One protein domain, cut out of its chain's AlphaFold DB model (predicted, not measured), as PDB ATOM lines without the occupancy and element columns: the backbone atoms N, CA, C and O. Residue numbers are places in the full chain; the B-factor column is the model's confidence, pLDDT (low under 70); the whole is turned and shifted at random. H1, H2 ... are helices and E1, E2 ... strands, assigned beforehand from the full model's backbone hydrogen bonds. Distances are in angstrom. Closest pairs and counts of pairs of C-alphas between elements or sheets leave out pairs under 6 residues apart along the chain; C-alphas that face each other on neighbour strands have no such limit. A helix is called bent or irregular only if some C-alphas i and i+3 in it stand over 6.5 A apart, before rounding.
ATOM      1  N   LYS A 146      28.103   2.263 -23.387       81.88
ATOM      2  CA  LYS A 146      28.431   2.790 -22.043       81.88
ATOM      3  C   LYS A 146      29.704   3.638 -22.020       81.88
ATOM      4  O   LYS A 146      30.217   3.953 -20.950       81.88
ATOM      5  N   ASP A 147      30.241   3.952 -23.187       81.44
ATOM      6  CA  ASP A 147      31.443   4.745 -23.440       81.44
ATOM      7  C   ASP A 147      31.118   6.220 -23.720       81.44
ATOM      8  O   ASP A 147      31.655   6.819 -24.644       81.44
ATOM      9  N   ILE A 148      30.210   6.800 -22.932       81.06
ATOM     10  CA  ILE A 148      29.912   8.237 -22.987       81.06
ATOM     11  C   ILE A 148      31.054   8.981 -22.284       81.06
ATOM     12  O   ILE A 148      31.293   8.757 -21.096       81.06
ATOM     13  N   GLU A 149      31.746   9.856 -23.011       76.69
ATOM     14  CA  GLU A 149      32.880  10.659 -22.529       76.69
ATOM     15  C   GLU A 149      32.694  12.118 -22.967       76.69
ATOM     16  O   GLU A 149      32.360  12.361 -24.122       76.69
ATOM     17  N   ASP A 150      32.908  13.085 -22.068       72.88
ATOM     18  CA  ASP A 150      32.947  14.529 -22.377       72.88
ATOM     19  C   ASP A 150      31.779  15.043 -23.247       72.88
ATOM     20  O   ASP A 150      31.987  15.714 -24.256       72.88
ATOM     21  N   GLU A 151      30.542  14.674 -22.888       74.81
ATOM     22  CA  GLU A 151      29.304  14.982 -23.638       74.81
ATOM     23  C   GLU A 151      29.244  14.419 -25.070       74.81
ATOM     24  O   GLU A 151      28.300  14.688 -25.821       74.81
ATOM     25  N   LYS A 152      30.210  13.582 -25.459       83.19
ATOM     26  CA  LYS A 152      30.198  12.897 -26.745       83.19
ATOM     27  C   LYS A 152      29.307  11.656 -26.671       83.19
ATOM     28  O   LYS A 152      29.375  10.887 -25.707       83.19
ATOM     29  N   PRO A 153      28.492  11.420 -27.711       87.69
ATOM     30  CA  PRO A 153      27.706  10.197 -27.835       87.69
ATOM     31  C   PRO A 153      28.624   8.957 -27.880       87.69
ATOM     32  O   PRO A 153      29.787   9.083 -28.256       87.69
ATOM     33  N   PRO A 154      28.131   7.748 -27.563       90.69
ATOM     34  CA  PRO A 154      28.914   6.509 -27.656       90.69
ATOM     35  C   PRO A 154      29.578   6.313 -29.028       90.69
ATOM     36  O   PRO A 154      28.989   6.661 -30.055       90.69
ATOM     37  N   LEU A 155      30.763   5.693 -29.088       89.38
ATOM     38  CA  LEU A 155      31.531   5.570 -30.336       89.38
ATOM     39  C   LEU A 155      30.738   4.875 -31.450       89.38
ATOM     40  O   LEU A 155      30.738   5.333 -32.589       89.38
ATOM     41  N   LEU A 156      30.036   3.779 -31.142       89.69
ATOM     42  CA  LEU A 156      29.248   3.058 -32.152       89.69
ATOM     43  C   LEU A 156      28.103   3.905 -32.724       89.69
ATOM     44  O   LEU A 156      27.743   3.732 -33.888       89.69
ATOM     45  N   LEU A 157      27.564   4.830 -31.928       91.62
ATOM     46  CA  LEU A 157      26.558   5.782 -32.383       91.62
ATOM     47  C   LEU A 157      27.192   6.874 -33.259       91.62
ATOM     48  O   LEU A 157      26.623   7.236 -34.282       91.62
ATOM     49  N   GLN A 158      28.403   7.338 -32.935       91.00
ATOM     50  CA  GLN A 158      29.152   8.259 -33.805       91.00
ATOM     51  C   GLN A 158      29.457   7.637 -35.174       91.00
ATOM     52  O   GLN A 158      29.352   8.310 -36.199       91.00
ATOM     53  N   MET A 159      29.794   6.341 -35.203       92.00
ATOM     54  CA  MET A 159      30.186   5.615 -36.417       92.00
ATOM     55  C   MET A 159      29.096   5.540 -37.487       92.00
ATOM     56  O   MET A 159      29.403   5.240 -38.642       92.00
ATOM     57  N   VAL A 160      27.837   5.824 -37.140       93.62
ATOM     58  CA  VAL A 160      26.771   5.930 -38.137       93.62
ATOM     59  C   VAL A 160      26.695   7.307 -38.787       93.62
ATOM     60  O   VAL A 160      25.737   7.549 -39.507       93.62
ATOM     61  N   THR A 161      27.701   8.172 -38.606       90.31
ATOM     62  CA  THR A 161      27.913   9.467 -39.288       90.31
ATOM     63  C   THR A 161      29.397   9.717 -39.561       90.31
ATOM     64  O   THR A 161      30.250   8.995 -39.051       90.31
ATOM     65  N   ASP A 162      29.718  10.728 -40.370       87.44
ATOM     66  CA  ASP A 162      31.093  11.221 -40.488       87.44
ATOM     67  C   ASP A 162      31.319  12.292 -39.408       87.44
ATOM     68  O   ASP A 162      31.034  13.472 -39.603       87.44
ATOM     69  N   TYR A 163      31.746  11.849 -38.226       77.88
ATOM     70  CA  TYR A 163      31.843  12.675 -37.025       77.88
ATOM     71  C   TYR A 163      33.271  13.165 -36.764       77.88
ATOM     72  O   TYR A 163      34.212  12.380 -36.838       77.88
ATOM     73  N   GLY A 164      33.439  14.438 -36.386       71.19
ATOM     74  CA  GLY A 164      34.705  14.947 -35.835       71.19
ATOM     75  C   GLY A 164      35.915  14.779 -36.760       71.19
ATOM     76  O   GLY A 164      36.993  14.427 -36.294       71.19
ATOM     77  N   GLY A 165      35.730  14.951 -38.074       75.44
ATOM     78  CA  GLY A 165      36.790  14.739 -39.071       75.44
ATOM     79  C   GLY A 165      37.090  13.266 -39.377       75.44
ATOM     80  O   GLY A 165      38.026  12.968 -40.118       75.44
ATOM     81  N   LEU A 166      36.308  12.331 -38.832       80.50
ATOM     82  CA  LEU A 166      36.382  10.906 -39.140       80.50
ATOM     83  C   LEU A 166      35.331  10.537 -40.188       80.50
ATOM     84  O   LEU A 166      34.180  10.959 -40.130       80.50
ATOM     85  N   HIS A 167      35.727   9.703 -41.143       85.69
ATOM     86  CA  HIS A 167      34.930   9.374 -42.326       85.69
ATOM     87  C   HIS A 167      34.312   7.970 -42.246       85.69
ATOM     88  O   HIS A 167      34.517   7.160 -43.149       85.69
ATOM     89  N   PHE A 168      33.606   7.629 -41.163       89.81
ATOM     90  CA  PHE A 168      33.085   6.269 -40.956       89.81
ATOM     91  C   PHE A 168      32.100   5.829 -42.047       89.81
ATOM     92  O   PHE A 168      32.284   4.782 -42.678       89.81
ATOM     93  N   MET A 169      31.077   6.640 -42.313       90.88
ATOM     94  CA  MET A 169      30.050   6.326 -43.303       90.88
ATOM     95  C   MET A 169      30.568   6.521 -44.721       90.88
ATOM     96  O   MET A 169      30.233   5.734 -45.609       90.88
ATOM     97  N   SER A 170      31.430   7.513 -44.945       89.00
ATOM     98  CA  SER A 170      32.113   7.681 -46.230       89.00
ATOM     99  C   SER A 170      33.039   6.506 -46.560       89.00
ATOM    100  O   SER A 170      33.011   6.001 -47.687       89.00
ATOM    101  N   ALA A 171      33.789   5.984 -45.585       87.19
ATOM    102  CA  ALA A 171      34.597   4.780 -45.756       87.19
ATOM    103  C   ALA A 171      33.716   3.554 -46.032       87.19
ATOM    104  O   ALA A 171      33.984   2.807 -46.974       87.19
ATOM    105  N   LEU A 172      32.615   3.373 -45.298       90.25
ATOM    106  CA  LEU A 172      31.680   2.267 -45.531       90.25
ATOM    107  C   LEU A 172      30.990   2.350 -46.908       90.25
ATOM    108  O   LEU A 172      30.743   1.332 -47.568       90.25
ATOM    109  N   ARG A 173      30.722   3.567 -47.390       90.19
ATOM    110  CA  ARG A 173      30.183   3.829 -48.731       90.19
ATOM    111  C   ARG A 173      31.181   3.488 -49.842       90.19
ATOM    112  O   ARG A 173      30.744   3.128 -50.932       90.19
ATOM    113  N   SER A 174      32.489   3.541 -49.573       86.31
ATOM    114  CA  SER A 174      33.527   3.215 -50.565       86.31
ATOM    115  C   SER A 174      33.491   1.751 -51.033       86.31
ATOM    116  O   SER A 174      33.920   1.438 -52.146       86.31
ATOM    117  N   PHE A 175      32.918   0.851 -50.227       85.06
ATOM    118  CA  PHE A 175      32.704  -0.536 -50.622       85.06
ATOM    119  C   PHE A 175      31.622  -0.625 -51.705       85.06
ATOM    120  O   PHE A 175      30.479  -0.213 -51.508       85.06
ATOM    121  N   LYS A 176      31.960  -1.223 -52.854       82.62
ATOM    122  CA  LYS A 176      31.007  -1.430 -53.963       82.62
ATOM    123  C   LYS A 176      29.862  -2.369 -53.593       82.62
ATOM    124  O   LYS A 176      28.754  -2.211 -54.090       82.62
ATOM    125  N   ARG A 177      30.146  -3.350 -52.738       82.94
ATOM    126  CA  ARG A 177      29.188  -4.342 -52.260       82.94
ATOM    127  C   ARG A 177      29.317  -4.457 -50.751       82.94
ATOM    128  O   ARG A 177      30.425  -4.570 -50.235       82.94
ATOM    129  N   ARG A 178      28.176  -4.432 -50.071       91.50
ATOM    130  CA  ARG A 178      28.045  -4.629 -48.628       91.50
ATOM    131  C   ARG A 178      27.064  -5.767 -48.412       91.50
ATOM    132  O   ARG A 178      25.957  -5.712 -48.943       91.50
ATOM    133  N   VAL A 179      27.492  -6.782 -47.672       87.06
ATOM    134  CA  VAL A 179      26.680  -7.961 -47.370       87.06
ATOM    135  C   VAL A 179      26.646  -8.148 -45.861       87.06
ATOM    136  O   VAL A 179      27.702  -8.211 -45.231       87.06
ATOM    137  N   ALA A 180      25.452  -8.228 -45.288       89.94
ATOM    138  CA  ALA A 180      25.239  -8.559 -43.887       89.94
ATOM    139  C   ALA A 180      24.783 -10.019 -43.785       89.94
ATOM    140  O   ALA A 180      23.757 -10.394 -44.350       89.94
ATOM    141  N   TYR A 181      25.555 -10.839 -43.073       83.50
ATOM    142  CA  TYR A 181      25.181 -12.218 -42.770       83.50
ATOM    143  C   TYR A 181      24.559 -12.280 -41.381       83.50
ATOM    144  O   TYR A 181      25.141 -11.774 -40.421       83.50
ATOM    145  N   SER A 182      23.403 -12.928 -41.265       84.19
ATOM    146  CA  SER A 182      22.664 -13.010 -40.008       84.19
ATOM    147  C   SER A 182      22.255 -14.450 -39.697       84.19
ATOM    148  O   SER A 182      21.960 -15.233 -40.595       84.19
ATOM    149  N   ASN A 183      22.248 -14.826 -38.419       80.69
ATOM    150  CA  ASN A 183      21.766 -16.138 -37.990       80.69
ATOM    151  C   ASN A 183      20.315 -16.026 -37.506       80.69
ATOM    152  O   ASN A 183      20.045 -15.404 -36.476       80.69
ATOM    153  N   VAL A 184      19.397 -16.698 -38.201       77.62
ATOM    154  CA  VAL A 184      17.957 -16.708 -37.887       77.62
ATOM    155  C   VAL A 184      17.678 -17.268 -36.493       77.62
ATOM    156  O   VAL A 184      16.757 -16.829 -35.803       77.62
ATOM    157  N   CYS A 185      18.464 -18.252 -36.051       66.56
ATOM    158  CA  CYS A 185      18.267 -18.879 -34.746       66.56
ATOM    159  C   CYS A 185      18.782 -18.026 -33.580       66.56
ATOM    160  O   CYS A 185      18.475 -18.364 -32.440       66.56
ATOM    161  N   SER A 186      19.483 -16.919 -33.869       59.88
ATOM    162  CA  SER A 186      20.274 -16.128 -32.920       59.88
ATOM    163  C   SER A 186      21.335 -16.960 -32.183       59.88
ATOM    164  O   SER A 186      21.222 -18.175 -32.017       59.88
ATOM    165  N   ASP A 187      22.408 -16.312 -31.744       50.81
ATOM    166  CA  ASP A 187      23.459 -16.998 -30.996       50.81
ATOM    167  C   ASP A 187      23.020 -17.106 -29.528       50.81
ATOM    168  O   ASP A 187      23.205 -16.195 -28.722       50.81
ATOM    169  N   CYS A 188      22.368 -18.220 -29.182       46.34
ATOM    170  CA  CYS A 188      22.003 -18.540 -27.803       46.34
ATOM    171  C   CYS A 188      23.249 -18.966 -27.015       46.34
ATOM    172  O   CYS A 188      23.508 -20.156 -26.841       46.34
ATOM    173  N   VAL A 189      24.016 -18.003 -26.507       45.03
ATOM    174  CA  VAL A 189      25.088 -18.272 -25.539       45.03
ATOM    175  C   VAL A 189      24.504 -18.196 -24.126       45.03
ATOM    176  O   VAL A 189      24.691 -17.205 -23.432       45.03
ATOM    177  N   SER A 190      23.728 -19.216 -23.735       35.53
ATOM    178  CA  SER A 190      23.479 -19.678 -22.349       35.53
ATOM    179  C   SER A 190      22.155 -20.456 -22.263       35.53
ATOM    180  O   SER A 190      21.170 -20.104 -22.906       35.53
ATOM    181  N   LEU A 191      22.110 -21.479 -21.400       38.91
ATOM    182  CA  LEU A 191      20.916 -22.263 -21.023       38.91
ATOM    183  C   LEU A 191      19.818 -21.433 -20.322       38.91
ATOM    184  O   LEU A 191      18.754 -21.944 -19.986       38.91
ATOM    185  N   THR A 192      20.061 -20.144 -20.119       40.72
ATOM    186  CA  THR A 192      19.093 -19.148 -19.678       40.72
ATOM    187  C   THR A 192      18.953 -18.120 -20.799       40.72
ATOM    188  O   THR A 192      19.931 -17.473 -21.155       40.72
ATOM    189  N   ASN A 193      17.751 -17.982 -21.372       40.34
ATOM    190  CA  ASN A 193      17.355 -17.123 -22.511       40.34
ATOM    191  C   ASN A 193      17.622 -15.597 -22.342       40.34
ATOM    192  O   ASN A 193      16.821 -14.776 -22.780       40.34
ATOM    193  N   LYS A 194      18.695 -15.173 -21.669       37.31
ATOM    194  CA  LYS A 194      18.894 -13.798 -21.195       37.31
ATOM    195  C   LYS A 194      20.111 -13.072 -21.765       37.31
ATOM    196  O   LYS A 194      20.272 -11.897 -21.456       37.31
ATOM    197  N   LEU A 195      20.934 -13.704 -22.605       42.34
ATOM    198  CA  LEU A 195      22.068 -13.014 -23.233       42.34
ATOM    199  C   LEU A 195      22.239 -13.385 -24.713       42.34
ATOM    200  O   LEU A 195      23.186 -14.060 -25.106       42.34
ATOM    201  N   VAL A 196      21.314 -12.922 -25.555       50.31
ATOM    202  CA  VAL A 196      21.550 -12.858 -27.005       50.31
ATOM    203  C   VAL A 196      22.359 -11.588 -27.271       50.31
ATOM    204  O   VAL A 196      21.796 -10.499 -27.326       50.31
ATOM    205  N   ILE A 197      23.686 -11.716 -27.375       54.81
ATOM    206  CA  ILE A 197      24.588 -10.575 -27.641       54.81
ATOM    207  C   ILE A 197      24.444 -10.100 -29.096       54.81
ATOM    208  O   ILE A 197      24.487  -8.904 -29.371       54.81
ATOM    209  N   VAL A 198      24.223 -11.030 -30.029       63.75
ATOM    210  CA  VAL A 198      24.004 -10.745 -31.452       63.75
ATOM    211  C   VAL A 198      22.768 -11.516 -31.912       63.75
ATOM    212  O   VAL A 198      22.769 -12.747 -31.966       63.75
ATOM    213  N   GLY A 199      21.687 -10.790 -32.187       68.88
ATOM    214  CA  GLY A 199      20.415 -11.359 -32.623       68.88
ATOM    215  C   GLY A 199      20.224 -11.242 -34.131       68.88
ATOM    216  O   GLY A 199      20.920 -10.478 -34.806       68.88
ATOM    217  N   TRP A 200      19.234 -11.961 -34.660       80.06
ATOM    218  CA  TRP A 200      18.867 -11.899 -36.079       80.06
ATOM    219  C   TRP A 200      18.629 -10.453 -36.550       80.06
ATOM    220  O   TRP A 200      19.211 -10.020 -37.542       80.06
ATOM    221  N   ARG A 201      17.866  -9.662 -35.783       83.00
ATOM    222  CA  ARG A 201      17.573  -8.249 -36.094       83.00
ATOM    223  C   ARG A 201      18.833  -7.376 -36.178       83.00
ATOM    224  O   ARG A 201      19.032  -6.668 -37.158       83.00
ATOM    225  N   THR A 202      19.728  -7.482 -35.194       78.94
ATOM    226  CA  THR A 202      20.899  -6.601 -35.094       78.94
ATOM    227  C   THR A 202      21.974  -6.964 -36.112       78.94
ATOM    228  O   THR A 202      22.558  -6.077 -36.722       78.94
ATOM    229  N   SER A 203      22.187  -8.258 -36.368       82.69
ATOM    230  CA  SER A 203      23.138  -8.726 -37.390       82.69
ATOM    231  C   SER A 203      22.648  -8.545 -38.828       82.69
ATOM    232  O   SER A 203      23.470  -8.396 -39.727       82.69
ATOM    233  N   SER A 204      21.331  -8.516 -39.057       88.62
ATOM    234  CA  SER A 204      20.759  -8.214 -40.379       88.62
ATOM    235  C   SER A 204      20.545  -6.719 -40.633       88.62
ATOM    236  O   SER A 204      20.213  -6.346 -41.755       88.62
ATOM    237  N   ILE A 205      20.760  -5.850 -39.636       92.38
ATOM    238  CA  ILE A 205      20.499  -4.402 -39.745       92.38
ATOM    239  C   ILE A 205      19.020  -4.154 -40.109       92.38
ATOM    240  O   ILE A 205      18.691  -3.343 -40.975       92.38
ATOM    241  N   ARG A 206      18.121  -4.909 -39.467       91.88
ATOM    242  CA  ARG A 206      16.668  -4.826 -39.650       91.88
ATOM    243  C   ARG A 206      15.968  -4.599 -38.318       91.88
ATOM    244  O   ARG A 206      16.433  -5.030 -37.259       91.88
ATOM    245  N   ARG A 207      14.797  -3.978 -38.375       89.69
ATOM    246  CA  ARG A 207      13.834  -3.951 -37.272       89.69
ATOM    247  C   ARG A 207      13.181  -5.314 -37.118       89.69
ATOM    248  O   ARG A 207      13.160  -6.129 -38.033       89.69
ATOM    249  N   LEU A 208      12.565  -5.537 -35.959       87.06
ATOM    250  CA  LEU A 208      11.864  -6.791 -35.685       87.06
ATOM    251  C   LEU A 208      10.746  -7.080 -36.702       87.06
ATOM    252  O   LEU A 208      10.626  -8.213 -37.150       87.06
ATOM    253  N   HIS A 209       9.960  -6.068 -37.079       88.81
ATOM    254  CA  HIS A 209       8.851  -6.221 -38.031       88.81
ATOM    255  C   HIS A 209       9.297  -6.292 -39.501       88.81
ATOM    256  O   HIS A 209       8.485  -6.587 -40.367       88.81
ATOM    257  N   GLU A 210      10.572  -6.014 -39.787       90.94
ATOM    258  CA  GLU A 210      11.167  -6.133 -41.126       90.94
ATOM    259  C   GLU A 210      11.786  -7.522 -41.349       90.94
ATOM    260  O   GLU A 210      12.281  -7.815 -42.439       90.94
ATOM    261  N   LEU A 211      11.818  -8.375 -40.317       90.31
ATOM    262  CA  LEU A 211      12.377  -9.714 -40.439       90.31
ATOM    263  C   LEU A 211      11.494 -10.594 -41.337       90.31
ATOM    264  O   LEU A 211      10.272 -10.595 -41.178       90.31
ATOM    265  N   PRO A 212      12.097 -11.394 -42.234       87.81
ATOM    266  CA  PRO A 212      11.352 -12.294 -43.100       87.81
ATOM    267  C   PRO A 212      10.529 -13.315 -42.317       87.81
ATOM    268  O   PRO A 212      10.993 -13.922 -41.347       87.81
ATOM    269  N   GLU A 213       9.315 -13.585 -42.783       85.38
ATOM    270  CA  GLU A 213       8.529 -14.680 -42.238       85.38
ATOM    271  C   GLU A 213       9.130 -16.029 -42.633       85.38
ATOM    272  O   GLU A 213       9.618 -16.209 -43.749       85.38
ATOM    273  N   ARG A 214       9.027 -17.032 -41.756       80.50
ATOM    274  CA  ARG A 214       9.573 -18.380 -42.014       80.50
ATOM    275  C   ARG A 214       9.032 -19.042 -43.284       80.50
ATOM    276  O   ARG A 214       9.670 -19.950 -43.800       80.50
ATOM    277  N   GLN A 215       7.861 -18.623 -43.757       82.12
ATOM    278  CA  GLN A 215       7.244 -19.130 -44.983       82.12
ATOM    279  C   GLN A 215       8.002 -18.682 -46.241       82.12
ATOM    280  O   GLN A 215       7.973 -19.375 -47.250       82.12
ATOM    281  N   SER A 216       8.721 -17.559 -46.161       83.12
ATOM    282  CA  SER A 216       9.564 -17.039 -47.245       83.12
ATOM    283  C   SER A 216      10.919 -17.744 -47.356       83.12
ATOM    284  O   SER A 216      11.724 -17.391 -48.217       83.12
ATOM    285  N   PHE A 217      11.203 -18.713 -46.478       84.94
ATOM    286  CA  PHE A 217      12.501 -19.367 -46.464       84.94
ATOM    287  C   PHE A 217      12.673 -20.297 -47.658       84.94
ATOM    288  O   PHE A 217      11.853 -21.177 -47.918       84.94
ATOM    289  N   ILE A 218      13.794 -20.119 -48.347       78.19
ATOM    290  CA  ILE A 218      14.200 -20.962 -49.460       78.19
ATOM    291  C   ILE A 218      14.854 -22.246 -48.944       78.19
ATOM    292  O   ILE A 218      15.464 -22.286 -47.875       78.19
ATOM    293  N   ASN A 219      14.718 -23.310 -49.729       76.88
ATOM    294  CA  ASN A 219      15.426 -24.564 -49.520       76.88
ATOM    295  C   ASN A 219      16.325 -24.803 -50.733       76.88
ATOM    296  O   ASN A 219      15.893 -25.380 -51.731       76.88
ATOM    297  N   ASP A 220      17.552 -24.294 -50.664       67.00
ATOM    298  CA  ASP A 220      18.543 -24.436 -51.726       67.00
ATOM    299  C   ASP A 220      19.336 -25.739 -51.528       67.00
ATOM    300  O   ASP A 220      19.992 -25.940 -50.508       67.00
ATOM    301  N   GLY A 221      19.288 -26.649 -52.506       64.31
ATOM    302  CA  GLY A 221      20.011 -27.926 -52.432       64.31
ATOM    303  C   GLY A 221      21.540 -27.791 -52.488       64.31
ATOM    304  O   GLY A 221      22.251 -28.699 -52.064       64.31
ATOM    305  N   ARG A 222      22.058 -26.671 -53.005       63.12
ATOM    306  CA  ARG A 222      23.488 -26.336 -53.089       63.12
ATOM    307  C   ARG A 222      23.977 -25.601 -51.836       63.12
ATOM    308  O   ARG A 222      25.123 -25.818 -51.441       63.12
ATOM    309  N   TYR A 223      23.133 -24.767 -51.228       68.31
ATOM    310  CA  TYR A 223      23.423 -24.013 -49.998       68.31
ATOM    311  C   TYR A 223      22.307 -24.190 -48.956       68.31
ATOM    312  O   TYR A 223      21.556 -23.249 -48.689       68.31
ATOM    313  N   PRO A 224      22.186 -25.380 -48.346       68.38
ATOM    314  CA  PRO A 224      21.055 -25.729 -47.482       68.38
ATOM    315  C   PRO A 224      20.939 -24.871 -46.217       68.38
ATOM    316  O   PRO A 224      19.891 -24.879 -45.567       68.38
ATOM    317  N   HIS A 225      22.001 -24.151 -45.842       76.12
ATOM    318  CA  HIS A 225      22.007 -23.277 -44.675       76.12
ATOM    319  C   HIS A 225      21.655 -21.824 -44.987       76.12
ATOM    320  O   HIS A 225      21.370 -21.083 -44.050       76.12
ATOM    321  N   ILE A 226      21.618 -21.414 -46.258       78.75
ATOM    322  CA  ILE A 226      21.100 -20.102 -46.661       78.75
ATOM    323  C   ILE A 226      19.587 -20.226 -46.799       78.75
ATOM    324  O   ILE A 226      19.091 -20.941 -47.664       78.75
ATOM    325  N   VAL A 227      18.853 -19.533 -45.931       81.25
ATOM    326  CA  VAL A 227      17.389 -19.643 -45.876       81.25
ATOM    327  C   VAL A 227      16.682 -18.414 -46.411       81.25
ATOM    328  O   VAL A 227      15.512 -18.509 -46.754       81.25
ATOM    329  N   TYR A 228      17.354 -17.270 -46.506       84.94
ATOM    330  CA  TYR A 228      16.773 -16.077 -47.106       84.94
ATOM    331  C   TYR A 228      17.869 -15.154 -47.638       84.94
ATOM    332  O   TYR A 228      18.911 -14.990 -47.002       84.94
ATOM    333  N   VAL A 229      17.631 -14.551 -48.802       85.69
ATOM    334  CA  VAL A 229      18.516 -13.552 -49.407       85.69
ATOM    335  C   VAL A 229      17.673 -12.348 -49.796       85.69
ATOM    336  O   VAL A 229      16.683 -12.478 -50.510       85.69
ATOM    337  N   GLU A 230      18.079 -11.177 -49.325       89.88
ATOM    338  CA  GLU A 230      17.508  -9.898 -49.718       89.88
ATOM    339  C   GLU A 230      18.504  -9.135 -50.581       89.88
ATOM    340  O   GLU A 230      19.652  -8.918 -50.176       89.88
ATOM    341  N   GLU A 231      18.047  -8.688 -51.747       88.31
ATOM    342  CA  GLU A 231      18.836  -7.804 -52.596       88.31
ATOM    343  C   GLU A 231      19.005  -6.409 -51.965       88.31
ATOM    344  O   GLU A 231      18.138  -5.955 -51.208       88.31
ATOM    345  N   PRO A 232      20.100  -5.693 -52.286       90.19
ATOM    346  CA  PRO A 232      20.308  -4.338 -51.804       90.19
ATOM    347  C   PRO A 232      19.213  -3.384 -52.277       90.19
ATOM    348  O   PRO A 232      19.028  -3.170 -53.473       90.19
ATOM    349  N   LYS A 233      18.533  -2.744 -51.325       87.69
ATOM    350  CA  LYS A 233      17.518  -1.717 -51.591       87.69
ATOM    351  C   LYS A 233      18.058  -0.348 -51.214       87.69
ATOM    352  O   LYS A 233      18.635  -0.185 -50.139       87.69
ATOM    353  N   VAL A 234      17.858   0.631 -52.092       85.38
ATOM    354  CA  VAL A 234      18.032   2.043 -51.743       85.38
ATOM    355  C   VAL A 234      16.765   2.470 -51.018       85.38
ATOM    356  O   VAL A 234      15.674   2.345 -51.567       85.38
ATOM    357  N   GLN A 235      16.908   2.917 -49.776       82.69
ATOM    358  CA  GLN A 235      15.805   3.442 -48.985       82.69
ATOM    359  C   GLN A 235      16.030   4.933 -48.775       82.69
ATOM    360  O   GLN A 235      17.152   5.356 -48.489       82.69
ATOM    361  N   ASP A 236      14.960   5.710 -48.921       86.44
ATOM    362  CA  ASP A 236      14.950   7.097 -48.477       86.44
ATOM    363  C   ASP A 236      14.758   7.093 -46.959       86.44
ATOM    364  O   ASP A 236      13.665   6.838 -46.448       86.44
ATOM    365  N   VAL A 237      15.868   7.222 -46.234       88.88
ATOM    366  CA  VAL A 237      15.883   7.164 -44.773       88.88
ATOM    367  C   VAL A 237      16.011   8.578 -44.239       88.88
ATOM    368  O   VAL A 237      17.076   9.186 -44.348       88.88
ATOM    369  N   ASP A 238      14.949   9.059 -43.595       90.31
ATOM    370  CA  ASP A 238      14.985  10.306 -42.835       90.31
ATOM    371  C   ASP A 238      15.961  10.176 -41.656       90.31
ATOM    372  O   ASP A 238      15.742   9.416 -40.698       90.31
ATOM    373  N   PHE A 239      17.083  10.881 -41.777       92.81
ATOM    374  CA  PHE A 239      18.178  10.858 -40.825       92.81
ATOM    375  C   PHE A 239      18.866  12.219 -40.783       92.81
ATOM    376  O   PHE A 239      19.359  12.708 -41.801       92.81
ATOM    377  N   SER A 240      18.991  12.778 -39.581       91.31
ATOM    378  CA  SER A 240      19.821  13.952 -39.320       91.31
ATOM    379  C   SER A 240      20.864  13.643 -38.254       91.31
ATOM    380  O   SER A 240      20.605  12.900 -37.306       91.31
ATOM    381  N   ASP A 241      22.041  14.252 -38.372       88.19
ATOM    382  CA  ASP A 241      23.134  14.038 -37.418       88.19
ATOM    383  C   ASP A 241      22.761  14.519 -36.000       88.19
ATOM    384  O   ASP A 241      23.263  13.998 -35.007       88.19
ATOM    385  N   ALA A 242      21.793  15.437 -35.878       90.00
ATOM    386  CA  ALA A 242      21.234  15.866 -34.596       90.00
ATOM    387  C   ALA A 242      20.585  14.713 -33.803       90.00
ATOM    388  O   ALA A 242      20.588  14.744 -32.571       90.00
ATOM    389  N   MET A 243      20.073  13.675 -34.479       92.25
ATOM    390  CA  MET A 243      19.446  12.518 -33.826       92.25
ATOM    391  C   MET A 243      20.416  11.766 -32.908       92.25
ATOM    392  O   MET A 243      19.992  11.207 -31.900       92.25
ATOM    393  N   ILE A 244      21.716  11.785 -33.223       90.50
ATOM    394  CA  ILE A 244      22.759  11.151 -32.409       90.50
ATOM    395  C   ILE A 244      22.819  11.761 -31.006       90.50
ATOM    396  O   ILE A 244      22.962  11.036 -30.025       90.50
ATOM    397  N   TYR A 245      22.688  13.082 -30.907       87.19
ATOM    398  CA  TYR A 245      22.726  13.803 -29.634       87.19
ATOM    399  C   TYR A 245      21.389  13.772 -28.893       87.19
ATOM    400  O   TYR A 245      21.336  13.958 -27.679       87.19
ATOM    401  N   GLN A 246      20.295  13.557 -29.624       89.62
ATOM    402  CA  GLN A 246      18.950  13.493 -29.057       89.62
ATOM    403  C   GLN A 246      18.631  12.127 -28.444       89.62
ATOM    404  O   GLN A 246      17.813  12.063 -27.527       89.62
ATOM    405  N   ALA A 247      19.258  11.050 -28.925       89.81
ATOM    406  CA  ALA A 247      19.057   9.706 -28.397       89.81
ATOM    407  C   ALA A 247      19.642   9.574 -26.982       89.81
ATOM    408  O   ALA A 247      20.850   9.679 -26.781       89.81
ATOM    409  N   LYS A 248      18.781   9.311 -25.991       87.19
ATOM    410  CA  LYS A 248      19.171   9.229 -24.571       87.19
ATOM    411  C   LYS A 248      19.143   7.803 -24.046       87.19
ATOM    412  O   LYS A 248      19.925   7.445 -23.169       87.19
ATOM    413  N   THR A 249      18.235   6.988 -24.564       87.75
ATOM    414  CA  THR A 249      18.078   5.587 -24.171       87.75
ATOM    415  C   THR A 249      18.800   4.657 -25.138       87.75
ATOM    416  O   THR A 249      18.957   4.958 -26.318       87.75
ATOM    417  N   THR A 250      19.182   3.467 -24.671       84.19
ATOM    418  CA  THR A 250      19.817   2.451 -25.527       84.19
ATOM    419  C   THR A 250      18.948   2.057 -26.720       84.19
ATOM    420  O   THR A 250      19.481   1.782 -27.788       84.19
ATOM    421  N   SER A 251      17.622   2.049 -26.559       84.38
ATOM    422  CA  SER A 251      16.681   1.732 -27.638       84.38
ATOM    423  C   SER A 251      16.625   2.835 -28.696       84.38
ATOM    424  O   SER A 251      16.598   2.532 -29.882       84.38
ATOM    425  N   GLU A 252      16.649   4.108 -28.287       91.38
ATOM    426  CA  GLU A 252      16.739   5.242 -29.217       91.38
ATOM    427  C   GLU A 252      18.088   5.262 -29.939       91.38
ATOM    428  O   GLU A 252      18.140   5.502 -31.140       91.38
ATOM    429  N   MET A 253      19.185   4.973 -29.235       90.19
ATOM    430  CA  MET A 253      20.508   4.896 -29.855       90.19
ATOM    431  C   MET A 253      20.573   3.750 -30.866       90.19
ATOM    432  O   MET A 253      21.051   3.942 -31.980       90.19
ATOM    433  N   GLU A 254      20.049   2.574 -30.512       88.94
ATOM    434  CA  GLU A 254      19.938   1.436 -31.427       88.94
ATOM    435  C   GLU A 254      19.116   1.801 -32.672       88.94
ATOM    436  O   GLU A 254      19.508   1.492 -33.796       88.94
ATOM    437  N   GLU A 255      18.000   2.494 -32.476       92.38
ATOM    438  CA  GLU A 255      17.131   2.977 -33.541       92.38
ATOM    439  C   GLU A 255      17.851   3.949 -34.489       92.38
ATOM    440  O   GLU A 255      17.783   3.801 -35.713       92.38
ATOM    441  N   VAL A 256      18.593   4.912 -33.939       94.69
ATOM    442  CA  VAL A 256      19.421   5.838 -34.720       94.69
ATOM    443  C   VAL A 256      20.515   5.077 -35.466       94.69
ATOM    444  O   VAL A 256      20.725   5.327 -36.651       94.69
ATOM    445  N   MET A 257      21.164   4.094 -34.837       93.94
ATOM    446  CA  MET A 257      22.165   3.264 -35.508       93.94
ATOM    447  C   MET A 257      21.567   2.467 -36.676       93.94
ATOM    448  O   MET A 257      22.149   2.435 -37.763       93.94
ATOM    449  N   LEU A 258      20.387   1.863 -36.485       93.31
ATOM    450  CA  LEU A 258      19.665   1.141 -37.534       93.31
ATOM    451  C   LEU A 258      19.312   2.061 -38.702       93.31
ATOM    452  O   LEU A 258      19.572   1.701 -39.851       93.31
ATOM    453  N   LYS A 259      18.766   3.254 -38.436       94.38
ATOM    454  CA  LYS A 259      18.499   4.245 -39.489       94.38
ATOM    455  C   LYS A 259      19.788   4.642 -40.209       94.38
ATOM    456  O   LYS A 259      19.861   4.561 -41.432       94.38
ATOM    457  N   GLY A 260      20.828   4.999 -39.458       94.56
ATOM    458  CA  GLY A 260      22.093   5.486 -39.998       94.56
ATOM    459  C   GLY A 260      22.787   4.480 -40.922       94.56
ATOM    460  O   GLY A 260      23.255   4.870 -41.994       94.56
ATOM    461  N   LEU A 261      22.792   3.190 -40.560       94.69
ATOM    462  CA  LEU A 261      23.350   2.108 -41.381       94.69
ATOM    463  C   LEU A 261      22.495   1.790 -42.617       94.69
ATOM    464  O   LEU A 261      23.054   1.468 -43.669       94.69
ATOM    465  N   ASN A 262      21.166   1.905 -42.521       94.88
ATOM    466  CA  ASN A 262      20.239   1.664 -43.635       94.88
ATOM    467  C   ASN A 262      20.223   2.783 -44.692       94.88
ATOM    468  O   ASN A 262      19.656   2.597 -45.765       94.88
ATOM    469  N   ARG A 263      20.936   3.896 -44.461       93.62
ATOM    470  CA  ARG A 263      21.241   4.902 -45.501       93.62
ATOM    471  C   ARG A 263      22.109   4.358 -46.638       93.62
ATOM    472  O   ARG A 263      22.291   5.024 -47.656       93.62
ATOM    473  N   LEU A 264      22.720   3.189 -46.450       93.12
ATOM    474  CA  LEU A 264      23.482   2.491 -47.475       93.12
ATOM    475  C   LEU A 264      22.752   1.205 -47.878       93.12
ATOM    476  O   LEU A 264      22.188   0.534 -47.017       93.12
ATOM    477  N   PRO A 265      22.800   0.806 -49.160       93.56
ATOM    478  CA  PRO A 265      22.205  -0.450 -49.590       93.56
ATOM    479  C   PRO A 265      23.055  -1.638 -49.108       93.56
ATOM    480  O   PRO A 265      24.289  -1.621 -49.248       93.56
ATOM    481  N   TRP A 266      22.374  -2.660 -48.577       94.06
ATOM    482  CA  TRP A 266      22.933  -3.913 -48.060       94.06
ATOM    483  C   TRP A 266      22.278  -5.114 -48.730       94.06
ATOM    484  O   TRP A 266      21.057  -5.231 -48.718       94.06
ATOM    485  N   GLU A 267      23.085  -6.038 -49.238       90.50
ATOM    486  CA  GLU A 267      22.626  -7.410 -49.450       90.50
ATOM    487  C   GLU A 267      22.540  -8.088 -48.083       90.50
ATOM    488  O   GLU A 267      23.447  -7.939 -47.259       90.50
ATOM    489  N   ARG A 268      21.463  -8.813 -47.807       91.38
ATOM    490  CA  ARG A 268      21.285  -9.470 -46.509       91.38
ATOM    491  C   ARG A 268      21.069 -10.952 -46.715       91.38
ATOM    492  O   ARG A 268      20.166 -11.347 -47.443       91.38
ATOM    493  N   VAL A 269      21.904 -11.757 -46.076       85.00
ATOM    494  CA  VAL A 269      21.888 -13.212 -46.201       85.00
ATOM    495  C   VAL A 269      21.614 -13.800 -44.831       85.00
ATOM    496  O   VAL A 269      22.448 -13.724 -43.927       85.00
ATOM    497  N   ASP A 270      20.444 -14.405 -44.682       85.75
ATOM    498  CA  ASP A 270      20.049 -15.033 -43.436       85.75
ATOM    499  C   ASP A 270      20.324 -16.534 -43.520       85.75
ATOM    500  O   ASP A 270      19.920 -17.223 -44.466       85.75
ATOM    501  N   VAL A 271      21.033 -17.042 -42.516       80.06
ATOM    502  CA  VAL A 271      21.444 -18.439 -42.419       80.06
ATOM    503  C   VAL A 271      20.763 -19.147 -41.257       80.06
ATOM    504  O   VAL A 271      20.427 -18.546 -40.234       80.06
ATOM    505  N   SER A 272      20.564 -20.455 -41.402       76.50
ATOM    506  CA  SER A 272      19.970 -21.303 -40.375       76.50
ATOM    507  C   SER A 272      20.699 -22.634 -40.247       76.50
ATOM    508  O   SER A 272      20.791 -23.434 -41.178       76.50
ATOM    509  N   PHE A 273      21.124 -22.920 -39.019       66.25
ATOM    510  CA  PHE A 273      21.729 -24.194 -38.633       66.25
ATOM    511  C   PHE A 273      20.755 -25.068 -37.834       66.25
ATOM    512  O   PHE A 273      21.167 -25.974 -37.120       66.25
ATOM    513  N   LYS A 274      19.437 -24.830 -37.926       60.06
ATOM    514  CA  LYS A 274      18.425 -25.530 -37.107       60.06
ATOM    515  C   LYS A 274      18.447 -27.060 -37.263       60.06
ATOM    516  O   LYS A 274      18.123 -27.770 -36.314       60.06
ATOM    517  N   LYS A 275      18.830 -27.564 -38.442       48.91
ATOM    518  CA  LYS A 275      18.983 -29.005 -38.731       48.91
ATOM    519  C   LYS A 275      20.371 -29.557 -38.362       48.91
ATOM    520  O   LYS A 275      20.578 -30.762 -38.424       48.91
ATOM    521  N   SER A 276      21.297 -28.691 -37.950       48.66
ATOM    522  CA  SER A 276      22.658 -29.039 -37.550       48.66
ATOM    523  C   SER A 276      22.757 -29.322 -36.048       48.66
ATOM    524  O   SER A 276      22.106 -28.685 -35.210       48.66
ATOM    525  N   ARG A 277      23.657 -30.238 -35.675       42.66
ATOM    526  CA  ARG A 277      24.069 -30.443 -34.274       42.66
ATOM    527  C   ARG A 277      24.876 -29.253 -33.715       42.66
ATOM    528  O   ARG A 277      25.055 -29.179 -32.504       42.66
ATOM    529  N   GLN A 278      25.288 -28.302 -34.560       46.41
ATOM    530  CA  GLN A 278      26.174 -27.166 -34.252       46.41
ATOM    531  C   GLN A 278      25.421 -25.845 -33.983       46.41
ATOM    532  O   GLN A 278      26.029 -24.782 -33.878       46.41
ATOM    533  N   ARG A 279      24.089 -25.905 -33.822       44.59
ATOM    534  CA  ARG A 279      23.177 -24.756 -33.627       44.59
ATOM    535  C   ARG A 279      23.563 -23.765 -32.513       44.59
ATOM    536  O   ARG A 279      23.078 -22.641 -32.519       44.59
ATOM    537  N   PHE A 280      24.386 -24.187 -31.551       38.91
ATOM    538  CA  PHE A 280      24.796 -23.393 -30.386       38.91
ATOM    539  C   PHE A 280      26.077 -22.569 -30.620       38.91
ATOM    540  O   PHE A 280      26.436 -21.760 -29.772       38.91
ATOM    541  N   PHE A 281      26.758 -22.754 -31.760       45.78
ATOM    542  CA  PHE A 281      28.025 -22.090 -32.094       45.78
ATOM    543  C   PHE A 281      28.013 -21.496 -33.505       45.78
ATOM    544  O   PHE A 281      29.007 -21.582 -34.223       45.78
ATOM    545  N   ALA A 282      26.902 -20.886 -33.922       41.75
ATOM    546  CA  ALA A 282      26.737 -20.411 -35.293       41.75
ATOM    547  C   ALA A 282      27.846 -19.442 -35.743       41.75
ATOM    548  O   ALA A 282      28.298 -19.555 -36.878       41.75
ATOM    549  N   HIS A 283      28.384 -18.584 -34.865       48.09
ATOM    550  CA  HIS A 283      29.577 -17.782 -35.185       48.09
ATOM    551  C   HIS A 283      30.815 -18.619 -35.551       48.09
ATOM    552  O   HIS A 283      31.538 -18.285 -36.487       48.09
ATOM    553  N   SER A 284      31.048 -19.739 -34.862       40.19
ATOM    554  CA  SER A 284      32.146 -20.654 -35.196       40.19
ATOM    555  C   SER A 284      31.807 -21.547 -36.393       40.19
ATOM    556  O   SER A 284      32.719 -21.956 -37.114       40.19
ATOM    557  N   THR A 285      30.528 -21.854 -36.617       39.31
ATOM    558  CA  THR A 285      30.051 -22.654 -37.751       39.31
ATOM    559  C   THR A 285      30.132 -21.871 -39.056       39.31
ATOM    560  O   THR A 285      30.761 -22.365 -39.979       39.31
ATOM    561  N   ILE A 286      29.651 -20.622 -39.111       46.34
ATOM    562  CA  ILE A 286      29.789 -19.721 -40.277       46.34
ATOM    563  C   ILE A 286      31.264 -19.548 -40.676       46.34
ATOM    564  O   ILE A 286      31.591 -19.521 -41.860       46.34
ATOM    565  N   GLN A 287      32.164 -19.461 -39.692       38.81
ATOM    566  CA  GLN A 287      33.609 -19.339 -39.920       38.81
ATOM    567  C   GLN A 287      34.305 -20.689 -40.176       38.81
ATOM    568  O   GLN A 287      35.458 -20.716 -40.596       38.81
ATOM    569  N   VAL A 288      33.625 -21.818 -39.949       43.56
ATOM    570  CA  VAL A 288      34.188 -23.178 -40.038       43.56
ATOM    571  C   VAL A 288      35.482 -23.301 -39.215       43.56
ATOM    572  O   VAL A 288      36.511 -23.796 -39.677       43.56
ATOM    573  N   LYS A 289      35.436 -22.823 -37.964       38.31
ATOM    574  CA  LYS A 289      36.591 -22.716 -37.048       38.31
ATOM    575  C   LYS A 289      37.364 -24.033 -36.866       38.31
ATOM    576  O   LYS A 289      38.587 -24.010 -36.783       38.31
ATOM    577  N   THR A 290      36.662 -25.167 -36.871       34.66
ATOM    578  CA  THR A 290      37.251 -26.514 -36.867       34.66
ATOM    579  C   THR A 290      36.477 -27.393 -37.846       34.66
ATOM    580  O   THR A 290      35.335 -27.735 -37.571       34.66
ATOM    581  N   TYR A 291      37.069 -27.784 -38.980       36.41
ATOM    582  CA  TYR A 291      36.359 -28.502 -40.059       36.41
ATOM    583  C   TYR A 291      35.614 -29.766 -39.591       36.41
ATOM    584  O   TYR A 291      34.490 -30.008 -40.015       36.41
ATOM    585  N   PHE A 292      36.202 -30.525 -38.661       33.25
ATOM    586  CA  PHE A 292      35.604 -31.742 -38.097       33.25
ATOM    587  C   PHE A 292      34.360 -31.482 -37.223       33.25
ATOM    588  O   PHE A 292      33.494 -32.342 -37.114       33.25
ATOM    589  N   LEU A 293      34.262 -30.301 -36.606       29.77
ATOM    590  CA  LEU A 293      33.171 -29.938 -35.693       29.77
ATOM    591  C   LEU A 293      32.184 -28.942 -36.307       29.77
ATOM    592  O   LEU A 293      31.098 -28.787 -35.760       29.77
ATOM    593  N   ASN A 294      32.572 -28.262 -37.395       40.50
ATOM    594  CA  ASN A 294      31.918 -27.064 -37.927       40.50
ATOM    595  C   ASN A 294      31.604 -27.175 -39.435       40.50
ATOM    596  O   ASN A 294      31.467 -26.159 -40.121       40.50
ATOM    597  N   SER A 295      31.538 -28.403 -39.962       46.72
ATOM    598  CA  SER A 295      31.344 -28.721 -41.388       46.72
ATOM    599  C   SER A 295      30.123 -28.058 -42.021       46.72
ATOM    600  O   SER A 295      30.102 -27.844 -43.230       46.72
ATOM    601  N   ASP A 296      29.128 -27.706 -41.210       43.28
ATOM    602  CA  ASP A 296      27.818 -27.272 -41.681       43.28
ATOM    603  C   ASP A 296      27.821 -25.800 -42.098       43.28
ATOM    604  O   ASP A 296      26.874 -25.351 -42.713       43.28
ATOM    605  N   GLY A 297      28.880 -25.030 -41.820       44.66
ATOM    606  CA  GLY A 297      29.070 -23.710 -42.438       44.66
ATOM    607  C   GLY A 297      30.010 -23.725 -43.641       44.66
ATOM    608  O   GLY A 297      30.346 -22.666 -44.173       44.66
ATOM    609  N   ALA A 298      30.465 -24.903 -44.087       52.72
ATOM    610  CA  ALA A 298      31.331 -25.014 -45.258       52.72
ATOM    611  C   ALA A 298      30.639 -24.531 -46.539       52.72
ATOM    612  O   ALA A 298      31.309 -24.015 -47.433       52.72
ATOM    613  N   ASP A 299      29.319 -24.673 -46.636       45.56
ATOM    614  CA  ASP A 299      28.501 -24.139 -47.723       45.56
ATOM    615  C   ASP A 299      28.360 -22.609 -47.633       45.56
ATOM    616  O   ASP A 299      28.470 -21.953 -48.662       45.56
ATOM    617  N   VAL A 300      28.247 -22.024 -46.435       47.81
ATOM    618  CA  VAL A 300      28.274 -20.566 -46.206       47.81
ATOM    619  C   VAL A 300      29.642 -19.987 -46.579       47.81
ATOM    620  O   VAL A 300      29.718 -19.003 -47.313       47.81
ATOM    621  N   GLY A 301      30.738 -20.638 -46.175       46.78
ATOM    622  CA  GLY A 301      32.096 -20.274 -46.590       46.78
ATOM    623  C   GLY A 301      32.320 -20.413 -48.104       46.78
ATOM    624  O   GLY A 301      32.943 -19.551 -48.725       46.78
ATOM    625  N   LYS A 302      31.761 -21.455 -48.735       48.56
ATOM    626  CA  LYS A 302      31.751 -21.603 -50.202       48.56
ATOM    627  C   LYS A 302      30.871 -20.549 -50.876       48.56
ATOM    628  O   LYS A 302      31.261 -20.052 -51.923       48.56
ATOM    629  N   GLY A 303      29.728 -20.191 -50.296       44.47
ATOM    630  CA  GLY A 303      28.831 -19.127 -50.747       44.47
ATOM    631  C   GLY A 303      29.512 -17.761 -50.703       44.47
ATOM    632  O   GLY A 303      29.459 -17.026 -51.683       44.47
ATOM    633  N   LEU A 304      30.273 -17.476 -49.643       48.81
ATOM    634  CA  LEU A 304      31.139 -16.299 -49.532       48.81
ATOM    635  C   LEU A 304      32.232 -16.291 -50.622       48.81
ATOM    636  O   LEU A 304      32.491 -15.261 -51.242       48.81
ATOM    637  N   ALA A 305      32.813 -17.453 -50.941       37.47
ATOM    638  CA  ALA A 305      33.730 -17.612 -52.073       37.47
ATOM    639  C   ALA A 305      33.024 -17.601 -53.452       37.47
ATOM    640  O   ALA A 305      33.659 -17.409 -54.488       37.47
ATOM    641  N   VAL A 306      31.702 -17.798 -53.520       41.12
ATOM    642  CA  VAL A 306      30.875 -17.760 -54.747       41.12
ATOM    643  C   VAL A 306      30.316 -16.376 -55.035       41.12
ATOM    644  O   VAL A 306      30.348 -15.950 -56.189       41.12
ATOM    645  N   ALA A 307      30.056 -15.595 -53.992       39.34
ATOM    646  CA  ALA A 307      30.048 -14.137 -54.020       39.34
ATOM    647  C   ALA A 307      31.372 -13.537 -54.561       39.34
ATOM    648  O   ALA A 307      31.401 -12.361 -54.929       39.34
ATOM    649  N   GLY A 308      32.419 -14.365 -54.689       35.09
ATOM    650  CA  GLY A 308      33.698 -14.108 -55.349       35.09
ATOM    651  C   GLY A 308      33.620 -13.518 -56.767       35.09
ATOM    652  O   GLY A 308      34.489 -12.744 -57.160       35.09
ATOM    653  N   SER A 309      32.549 -13.802 -57.519       37.12
ATOM    654  CA  SER A 309      32.342 -13.245 -58.870       37.12
ATOM    655  C   SER A 309      32.175 -11.713 -58.888       37.12
ATOM    656  O   SER A 309      32.226 -11.107 -59.956       37.12
ATOM    657  N   LEU A 310      32.007 -11.088 -57.713       42.72
ATOM    658  CA  LEU A 310      31.892  -9.640 -57.504       42.72
ATOM    659  C   LEU A 310      33.012  -9.071 -56.606       42.72
ATOM    660  O   LEU A 310      32.849  -7.973 -56.070       42.72
ATOM    661  N   ILE A 311      34.139  -9.780 -56.414       40.94
ATOM    662  CA  ILE A 311      35.311  -9.215 -55.719       40.94
ATOM    663  C   ILE A 311      35.792  -8.011 -56.536       40.94
ATOM    664  O   ILE A 311      36.302  -8.127 -57.647       40.94
ATOM    665  N   GLY A 312      35.528  -6.823 -56.000       40.97
ATOM    666  CA  GLY A 312      35.750  -5.561 -56.676       40.97
ATOM    667  C   GLY A 312      37.057  -4.917 -56.249       40.97
ATOM    668  O   GLY A 312      37.096  -4.214 -55.251       40.97
ATOM    669  N   SER A 313      38.086  -5.041 -57.076       44.19
ATOM    670  CA  SER A 313      38.800  -3.882 -57.621       44.19
ATOM    671  C   SER A 313      39.630  -4.296 -58.835       44.19
ATOM    672  O   SER A 313      40.784  -3.903 -58.970       44.19
ATOM    673  N   ARG A 314      39.013  -5.027 -59.776       48.59
ATOM    674  CA  ARG A 314      39.611  -5.213 -61.099       48.59
ATOM    675  C   ARG A 314      39.871  -3.837 -61.716       48.59
ATOM    676  O   ARG A 314      38.935  -3.021 -61.722       48.59
ATOM    677  N   PRO A 315      41.085  -3.567 -62.229       51.06
ATOM    678  CA  PRO A 315      41.291  -2.422 -63.096       51.06
ATOM    679  C   PRO A 315      40.197  -2.431 -64.176       51.06
ATOM    680  O   PRO A 315      39.934  -3.486 -64.764       51.06
TER     681      PRO A 315
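AT A GLANCE: This is residues 146 to 315 of the 392 residues of an uncharacterized protein of Dichanthelium oligosanthes (UniProt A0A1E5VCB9). The model has two lobes: a small three-stranded sheet with the short helix H3 packed on it and H6 and H7 grazing it, and, off the ends of its strands, a helical lobe in which H1 and H4 meet the longer H5. Long loops, residues 184 to 199 and 205 to 225, run on either side of H3 along the chain. The printed part has 170 residues, with seven named helices and three named strands in the order H1 H2 E1 H3 E2 H4 H5 E3 H6 H7; the sheet runs E1 E3 E2 and is mixed. The class is mixed, helices and strands, with under half of the residues in named elements. The whole is compact, with a radius of gyration of the C-alphas of 17.7 A and spans of 51 by 49 by 32 A.

HOW THE PARTS SIT: E3, residues 267 to 271, is the inner strand. E1, residues 179 to 183, is its parallel neighbour at 22 degrees, with N 180 and O 267 2.8 A apart, within hydrogen-bond range. E2, residues 226 to 230, is its antiparallel neighbour at 161 degrees, with N 230 and O 268 2.8 A apart, also within range. H3, residues 200 to 204, is on the sheet at a height of 6.6 A, only just over E1, with 3 of its C-alphas falling on that strand; their closest C-alphas, Ser 182 and Ser 203, are 5.0 A apart. H6, residues 282 to 286, and H7, residues 295 to 310, only graze the sheet. H7 touches H6 with residues 295 to 301 alone, the closest C-alphas being those of Ile 286 and Gly 297, 4.6 A apart. H5, residues 250 to 262, is near H3. H5 touches H1, residues 155 to 158, at the C-alphas of Leu 157 and Met 257, the closest, 6.0 A apart. H5 and H4, residues 242 to 246, only just touch, with 3 pairs of C-alphas within 8 A, the closest those of Ile 244 and Val 256, 6.7 A apart. H2, residues 168 to 174, touches no helix. In H2, H3, H4, H5 and H6 every O i to N i+4 pair is within hydrogen-bond range; H7 has 7 of 12, and H1 is too short for such a pair.

IN THESE COORDINATES: H1 begins at C-alpha 155, (31.531, 5.570, -30.336). E1 and E3 are 13.4 A and 13.1 A long, E2 11.2 A, H2 10.1 A and H5 18.1 A. H7, 25.0 A long, ends at C-alpha 310, (31.892, -9.640, -57.504); it is irregular, but only just, with C-alphas 296 and 299 6.8 A apart.

THE WHOLE: The two C-alphas farthest apart, those of Asp 150 and Gly 221, are 53.6 A from each other. The printed part has no cut. The links E1 to H3, H3 to E2 and E2 to H4 are long. The mean pLDDT of the printed part is 71.9, and residues 185 to 199, 220 to 224 and 273 to 315 are under 70.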